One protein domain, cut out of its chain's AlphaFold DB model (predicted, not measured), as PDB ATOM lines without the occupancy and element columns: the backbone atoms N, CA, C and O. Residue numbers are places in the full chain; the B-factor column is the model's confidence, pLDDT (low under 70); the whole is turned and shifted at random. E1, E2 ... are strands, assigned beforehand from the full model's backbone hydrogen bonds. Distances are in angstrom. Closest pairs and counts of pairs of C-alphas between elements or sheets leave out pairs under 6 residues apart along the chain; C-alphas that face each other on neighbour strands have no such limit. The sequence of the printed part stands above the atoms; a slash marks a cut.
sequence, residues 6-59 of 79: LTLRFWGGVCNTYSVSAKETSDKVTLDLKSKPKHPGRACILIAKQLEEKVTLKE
ATOM      1  N   LEU A   6     -44.784   6.932  29.117       91.81
ATOM      2  CA  LEU A   6     -44.311   6.202  27.943       91.81
ATOM      3  C   LEU A   6     -45.454   5.413  27.314       91.81
ATOM      4  O   LEU A   6     -46.177   4.693  28.001       91.81
ATOM      5  N   THR A   7     -45.581   5.509  25.990       93.19
ATOM      6  CA  THR A   7     -46.475   4.651  25.204       93.19
ATOM      7  C   THR A   7     -45.641   3.590  24.497       93.19
ATOM      8  O   THR A   7     -44.845   3.899  23.611       93.19
ATOM      9  N   LEU A   8     -45.816   2.336  24.896       93.56
ATOM     10  CA  LEU A   8     -45.188   1.180  24.280       93.56
ATOM     11  C   LEU A   8     -46.050   0.691  23.117       93.56
ATOM     12  O   LEU A   8     -47.245   0.471  23.286       93.56
ATOM     13  N   ARG A   9     -45.432   0.473  21.955       94.44
ATOM     14  CA  ARG A   9     -46.071  -0.111  20.767       94.44
ATOM     15  C   ARG A   9     -45.449  -1.465  20.475       94.44
ATOM     16  O   ARG A   9     -44.235  -1.550  20.310       94.44
ATOM     17  N   PHE A  10     -46.264  -2.508  20.391       93.94
ATOM     18  CA  PHE A  10     -45.786  -3.876  20.182       93.94
ATOM     19  C   PHE A  10     -46.815  -4.717  19.429       93.94
ATOM     20  O   PHE A  10     -47.974  -4.333  19.298       93.94
ATOM     21  N   TRP A  11     -46.392  -5.874  18.926       95.44
ATOM     22  CA  TRP A  11     -47.290  -6.862  18.336       95.44
ATOM     23  C   TRP A  11     -47.619  -7.943  19.359       95.44
ATOM     24  O   TRP A  11     -46.722  -8.491  19.994       95.44
ATOM     25  N   GLY A  12     -48.903  -8.261  19.507       95.75
ATOM     26  CA  GLY A  12     -49.366  -9.285  20.436       95.75
ATOM     27  C   GLY A  12     -50.555 -10.071  19.895       95.75
ATOM     28  O   GLY A  12     -51.359  -9.559  19.115       95.75
ATOM     29  N   GLY A  13     -50.677 -11.327  20.325       95.81
ATOM     30  CA  GLY A  13     -51.856 -12.154  20.089       95.81
ATOM     31  C   GLY A  13     -53.118 -11.556  20.717       95.81
ATOM     32  O   GLY A  13     -53.098 -11.072  21.852       95.81
ATOM     33  N   VAL A  14     -54.231 -11.617  19.986       94.81
ATOM     34  CA  VAL A  14     -55.502 -10.972  20.370       94.81
ATOM     35  C   VAL A  14     -56.186 -11.596  21.594       94.81
ATOM     36  O   VAL A  14     -56.957 -10.927  22.293       94.81
ATOM     37  N   CYS A  15     -55.885 -12.862  21.888       95.50
ATOM     38  CA  CYS A  15     -56.478 -13.597  23.005       95.50
ATOM     39  C   CYS A  15     -55.759 -13.383  24.342       95.50
ATOM     40  O   CYS A  15     -56.188 -13.966  25.333       95.50
ATOM     41  N   ASN A  16     -54.706 -12.566  24.399       96.00
ATOM     42  CA  ASN A  16     -53.989 -12.288  25.642       96.00
ATOM     43  C   ASN A  16     -54.330 -10.889  26.167       96.00
ATOM     44  O   ASN A  16     -54.647  -9.978  25.397       96.00
ATOM     45  N   THR A  17     -54.292 -10.727  27.486       95.31
ATOM     46  CA  THR A  17     -54.108  -9.429  28.134       95.31
ATOM     47  C   THR A  17     -52.623  -9.151  28.272       95.31
ATOM     48  O   THR A  17     -51.816 -10.077  28.403       95.31
ATOM     49  N   TYR A  18     -52.277  -7.871  28.243       96.06
ATOM     50  CA  TYR A  18     -50.912  -7.402  28.388       96.06
ATOM     51  C   TYR A  18     -50.830  -6.445  29.566       96.06
ATOM     52  O   TYR A  18     -51.809  -5.811  29.955       96.06
ATOM     53  N   SER A  19     -49.670  -6.405  30.200       95.00
ATOM     54  CA  SER A  19     -49.379  -5.451  31.260       95.00
ATOM     55  C   SER A  19     -47.918  -5.075  31.159       95.00
ATOM     56  O   SER A  19     -47.060  -5.950  31.045       95.00
ATOM     57  N   VAL A  20     -47.642  -3.779  31.202       95.38
ATOM     58  CA  VAL A  20     -46.285  -3.243  31.158       95.38
ATOM     59  C   VAL A  20     -45.894  -2.731  32.539       95.38
ATOM     60  O   VAL A  20     -46.702  -2.149  33.260       95.38
ATOM     61  N   SER A  21     -44.644  -2.957  32.921       95.31
ATOM     62  CA  SER A  21     -44.057  -2.355  34.115       95.31
ATOM     63  C   SER A  21     -42.698  -1.757  33.791       95.31
ATOM     64  O   SER A  21     -41.993  -2.255  32.916       95.31
ATOM     65  N   ALA A  22     -42.344  -0.678  34.486       95.75
ATOM     66  CA  ALA A  22     -41.070   0.002  34.325       95.75
ATOM     67  C   ALA A  22     -40.220  -0.172  35.588       95.75
ATOM     68  O   ALA A  22     -40.690   0.029  36.710       95.75
ATOM     69  N   LYS A  23     -38.955  -0.542  35.396       95.06
ATOM     70  CA  LYS A  23     -37.910  -0.489  36.418       95.06
ATOM     71  C   LYS A  23     -36.958   0.636  36.049       95.06
ATOM     72  O   LYS A  23     -36.312   0.579  35.006       95.06
ATOM     73  N   GLU A  24     -36.900   1.651  36.894       93.38
ATOM     74  CA  GLU A  24     -36.132   2.868  36.644       93.38
ATOM     75  C   GLU A  24     -34.831   2.869  37.445       93.38
ATOM     76  O   GLU A  24     -34.828   2.580  38.643       93.38
ATOM     77  N   THR A  25     -33.740   3.212  36.771       91.69
ATOM     78  CA  THR A  25     -32.469   3.622  37.371       91.69
ATOM     79  C   THR A  25     -32.131   5.036  36.892       91.69
ATOM     80  O   THR A  25     -32.853   5.620  36.076       91.69
ATOM     81  N   SER A  26     -31.027   5.594  37.389       86.44
ATOM     82  CA  SER A  26     -30.550   6.919  36.979       86.44
ATOM     83  C   SER A  26     -30.190   7.003  35.490       86.44
ATOM     84  O   SER A  26     -30.332   8.062  34.893       86.44
ATOM     85  N   ASP A  27     -29.752   5.906  34.868       90.38
ATOM     86  CA  ASP A  27     -29.260   5.874  33.483       90.38
ATOM     87  C   ASP A  27     -30.240   5.248  32.473       90.38
ATOM     88  O   ASP A  27     -30.144   5.495  31.263       90.38
ATOM     89  N   LYS A  28     -31.175   4.412  32.938       93.88
ATOM     90  CA  LYS A  28     -32.051   3.622  32.064       93.88
ATOM     91  C   LYS A  28     -33.405   3.299  32.682       93.88
ATOM     92  O   LYS A  28     -33.595   3.267  33.894       93.88
ATOM     93  N   VAL A  29     -34.342   2.993  31.796       95.94
ATOM     94  CA  VAL A  29     -35.683   2.507  32.098       95.94
ATOM     95  C   VAL A  29     -35.846   1.147  31.435       95.94
ATOM     96  O   VAL A  29     -35.874   1.042  30.210       95.94
ATOM     97  N   THR A  30     -35.959   0.096  32.237       96.50
ATOM     98  CA  THR A  30     -36.195  -1.262  31.740       96.50
ATOM     99  C   THR A  30     -37.691  -1.551  31.748       96.50
ATOM    100  O   THR A  30     -38.325  -1.503  32.803       96.50
ATOM    101  N   LEU A  31     -38.251  -1.865  30.583       96.00
ATOM    102  CA  LEU A  31     -39.657  -2.211  30.401       96.00
ATOM    103  C   LEU A  31     -39.842  -3.726  30.420       96.00
ATOM    104  O   LEU A  31     -39.180  -4.446  29.680       96.00
ATOM    105  N   ASP A  32     -40.775  -4.202  31.231       96.12
ATOM    106  CA  ASP A  32     -41.159  -5.609  31.302       96.12
ATOM    107  C   ASP A  32     -42.605  -5.752  30.823       96.12
ATOM    108  O   ASP A  32     -43.529  -5.222  31.452       96.12
ATOM    109  N   LEU A  33     -42.786  -6.428  29.684       95.56
ATOM    110  CA  LEU A  33     -44.092  -6.715  29.096       95.56
ATOM    111  C   LEU A  33     -44.516  -8.134  29.473       95.56
ATOM    112  O   LEU A  33     -43.943  -9.118  29.012       95.56
ATOM    113  N   LYS A  34     -45.572  -8.242  30.273       95.56
ATOM    114  CA  LYS A  34     -46.182  -9.521  30.635       95.56
ATOM    115  C   LYS A  34     -47.409  -9.763  29.779       95.56
ATOM    116  O   LYS A  34     -48.199  -8.849  29.560       95.56
ATOM    117  N   SER A  35     -47.598 -11.008  29.351       94.62
ATOM    118  CA  SER A  35     -48.822 -11.442  28.681       94.62
ATOM    119  C   SER A  35     -49.488 -12.580  29.447       94.62
ATOM    120  O   SER A  35     -48.807 -13.418  30.042       94.62
ATOM    121  N   LYS A  36     -50.823 -12.602  29.455       95.19
ATOM    122  CA  LYS A  36     -51.624 -13.675  30.054       95.19
ATOM    123  C   LYS A  36     -52.789 -14.040  29.134       95.19
ATOM    124  O   LYS A  36     -53.420 -13.130  28.600       95.19
ATOM    125  N   PRO A  37     -53.127 -15.326  28.950       94.38
ATOM    126  CA  PRO A  37     -54.326 -15.707  28.208       94.38
ATOM    127  C   PRO A  37     -55.592 -15.128  28.859       94.38
ATOM    128  O   PRO A  37     -55.788 -15.277  30.063       94.38
ATOM    129  N   LYS A  38     -56.478 -14.510  28.068       94.00
ATOM    130  CA  LYS A  38     -57.801 -14.032  28.524       94.00
ATOM    131  C   LYS A  38     -58.722 -15.188  28.905       94.00
ATOM    132  O   LYS A  38     -59.499 -15.082  29.846       94.00
ATOM    133  N   HIS A  39     -58.634 -16.284  28.153       92.94
ATOM    134  CA  HIS A  39     -59.478 -17.464  28.313       92.94
ATOM    135  C   HIS A  39     -58.602 -18.725  28.321       92.94
ATOM    136  O   HIS A  39     -58.384 -19.323  27.263       92.94
ATOM    137  N   PRO A  40     -58.052 -19.114  29.486       92.25
ATOM    138  CA  PRO A  40     -57.248 -20.325  29.612       92.25
ATOM    139  C   PRO A  40     -58.007 -21.565  29.116       92.25
ATOM    140  O   PRO A  40     -59.193 -21.721  29.394       92.25
ATOM    141  N   GLY A  41     -57.332 -22.432  28.357       92.06
ATOM    142  CA  GLY A  41     -57.916 -23.666  27.811       92.06
ATOM    143  C   GLY A  41     -58.807 -23.488  26.575       92.06
ATOM    144  O   GLY A  41     -59.199 -24.481  25.968       92.06
ATOM    145  N   ARG A  42     -59.106 -22.251  26.152       94.12
ATOM    146  CA  ARG A  42     -59.859 -21.992  24.919       94.12
ATOM    147  C   ARG A  42     -58.913 -21.855  23.730       94.12
ATOM    148  O   ARG A  42     -57.905 -21.155  23.814       94.12
ATOM    149  N   ALA A  43     -59.268 -22.482  22.608       93.50
ATOM    150  CA  ALA A  43     -58.545 -22.300  21.354       93.50
ATOM    151  C   ALA A  43     -58.482 -20.809  20.975       93.50
ATOM    152  O   ALA A  43     -59.471 -20.082  21.102       93.50
ATOM    153  N   CYS A  44     -57.315 -20.368  20.509       93.00
ATOM    154  CA  CYS A  44     -57.072 -18.995  20.088       93.00
ATOM    155  C   CYS A  44     -56.691 -18.955  18.608       93.00
ATOM    156  O   CYS A  44     -55.875 -19.750  18.146       93.00
ATOM    157  N   ILE A  45     -57.263 -17.998  17.877       94.06
ATOM    158  CA  ILE A  45     -56.873 -17.712  16.498       94.06
ATOM    159  C   ILE A  45     -55.429 -17.179  16.462       94.06
ATOM    160  O   ILE A  45     -55.057 -16.313  17.259       94.06
ATOM    161  N   LEU A  46     -54.619 -17.663  15.518       92.38
ATOM    162  CA  LEU A  46     -53.233 -17.219  15.322       92.38
ATOM    163  C   LEU A  46     -53.185 -15.868  14.595       92.38
ATOM    164  O   LEU A  46     -52.792 -15.774  13.437       92.38
ATOM    165  N   ILE A  47     -53.621 -14.814  15.282       95.00
ATOM    166  CA  ILE A  47     -53.575 -13.439  14.781       95.00
ATOM    167  C   ILE A  47     -52.866 -12.563  15.804       95.00
ATOM    168  O   ILE A  47     -53.303 -12.444  16.954       95.00
ATOM    169  N   ALA A  48     -51.806 -11.900  15.347       94.69
ATOM    170  CA  ALA A  48     -51.188 -10.795  16.054       94.69
ATOM    171  C   ALA A  48     -51.770  -9.465  15.565       94.69
ATOM    172  O   ALA A  48     -52.085  -9.302  14.386       94.69
ATOM    173  N   LYS A  49     -51.900  -8.501  16.475       96.25
ATOM    174  CA  LYS A  49     -52.234  -7.110  16.157       96.25
ATOM    175  C   LYS A  49     -51.209  -6.185  16.789       96.25
ATOM    176  O   LYS A  49     -50.619  -6.530  17.815       96.25
ATOM    177  N   GLN A  50     -51.025  -5.017  16.186       96.56
ATOM    178  CA  GLN A  50     -50.305  -3.935  16.836       96.56
ATOM    179  C   GLN A  50     -51.165  -3.400  17.986       96.56
ATOM    180  O   GLN A  50     -52.346  -3.105  17.807       96.56
ATOM    181  N   LEU A  51     -50.566  -3.321  19.164       95.44
ATOM    182  CA  LEU A  51     -51.176  -2.908  20.417       95.44
ATOM    183  C   LEU A  51     -50.361  -1.769  21.022       95.44
ATOM    184  O   LEU A  51     -49.169  -1.609  20.729       95.44
ATOM    185  N   GLU A  52     -51.023  -0.993  21.870       95.31
ATOM    186  CA  GLU A  52     -50.404   0.078  22.633       95.31
ATOM    187  C   GLU A  52     -50.684  -0.127  24.118       95.31
ATOM    188  O   GLU A  52     -51.817  -0.404  24.501       95.31
ATOM    189  N   GLU A  53     -49.657   0.035  24.943       94.94
ATOM    190  CA  GLU A  53     -49.779   0.047  26.399       94.94
ATOM    191  C   GLU A  53     -49.061   1.272  26.945       94.94
ATOM    192  O   GLU A  53     -48.015   1.676  26.432       94.94
ATOM    193  N   LYS A  54     -49.617   1.880  27.990       93.75
ATOM    194  CA  LYS A  54     -49.018   3.055  28.628       93.75
ATOM    195  C   LYS A  54     -48.425   2.674  29.969       93.75
ATOM    196  O   LYS A  54     -49.021   1.916  30.728       93.75
ATOM    197  N   VAL A  55     -47.268   3.246  30.274       94.00
ATOM    198  CA  VAL A  55     -46.653   3.153  31.593       94.00
ATOM    199  C   VAL A  55     -46.294   4.541  32.086       94.00
ATOM    200  O   VAL A  55     -45.743   5.357  31.344       94.00
ATOM    201  N   THR A  56     -46.612   4.797  33.348       93.56
ATOM    202  CA  THR A  56     -46.212   6.018  34.039       93.56
ATOM    203  C   THR A  56     -44.915   5.758  34.790       93.56
ATOM    204  O   THR A  56     -44.809   4.809  35.568       93.56
ATOM    205  N   LEU A  57     -43.930   6.605  34.536       92.69
ATOM    206  CA  LEU A  57     -42.642   6.654  35.203       92.69
ATOM    207  C   LEU A  57     -42.742   7.487  36.483       92.69
ATOM    208  O   LEU A  57     -43.542   8.420  36.591       92.69
ATOM    209  N   LYS A  58     -41.894   7.168  37.454       91.12
ATOM    210  CA  LYS A  58     -41.714   7.951  38.679       91.12
ATOM    211  C   LYS A  58     -41.027   9.279  38.366       91.12
ATOM    212  O   LYS A  58     -41.433  10.329  38.874       91.12
ATOM    213  N   GLU A  59     -40.036   9.234  37.480       89.88
ATOM    214  CA  GLU A  59     -39.237  10.384  37.058       89.88
ATOM    215  C   GLU A  59     -39.381  10.641  35.549       89.88
ATOM    216  O   GLU A  59     -39.721   9.724  34.796       89.88
TER     217      GLU A  59
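AT A GLANCE: This is residues 6 to 59 of the 79 residues of an uncharacterized protein of Streptomyces violaceusniger (UniProt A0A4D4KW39). Two narrow ribbons of two antiparallel strands each, E1 with E4 and E2 with E3, lie partly face to face in a loose, rod-like whole. The turn of the E2 and E3 hairpin lies at one end of the long axis, and the link from E3 to E4 lies at the other. The printed part has 54 residues, no named helix and four strands, E1, E2, E3 and E4 along the chain, in two sheets of order E1 - E4 and E2 - E3; its class is all strand. The radius of gyration of the C-alphas is 13.5 A, and the spans are 43 by 19 by 14 A.

IN THESE COORDINATES: Find C-alpha 6 at (-44.311, 6.202, 27.943); from there E1, residues 6 to 13, runs 21.3 A and bends by 51 degrees at residue 10. Next comes E2, residues 16 to 24, 25.9 A long. E3, residues 28 to 37, is the longest strand by residues and covers 29.7 A. E4, residues 48 to 56, runs 25.1 A to C-alpha 56 at (-46.212, 6.018, 34.039).

HOW THE PARTS SIT: Look first at E1 and E4, antiparallel at 152 degrees, where N 8 and O 53 are within hydrogen-bond range at 2.8 A. E1 and E2 meet only through their tight link of 2 residues. E2 and E3 form a hairpin, antiparallel at 161 degrees, with N 19 and O 34 within hydrogen-bond range at 2.9 A. Between the sheets, E2 and E4 have 8 pairs of C-alphas within 8 A, the closest those of Val 20 and Val 55 at 6.4 A. E1 and E3 are near each other, with 7 pairs of C-alphas within 10 A. E3 and E4 are apart.

THE WHOLE: The two C-alphas farthest apart are those of Ser 26 and Ala 43, 43.4 A. The printed part has no cut, and no link is long; the link from E3 to E4 has 10 residues and is short. The mean pLDDT of the printed part is 94.2, and no printed residue is under 70.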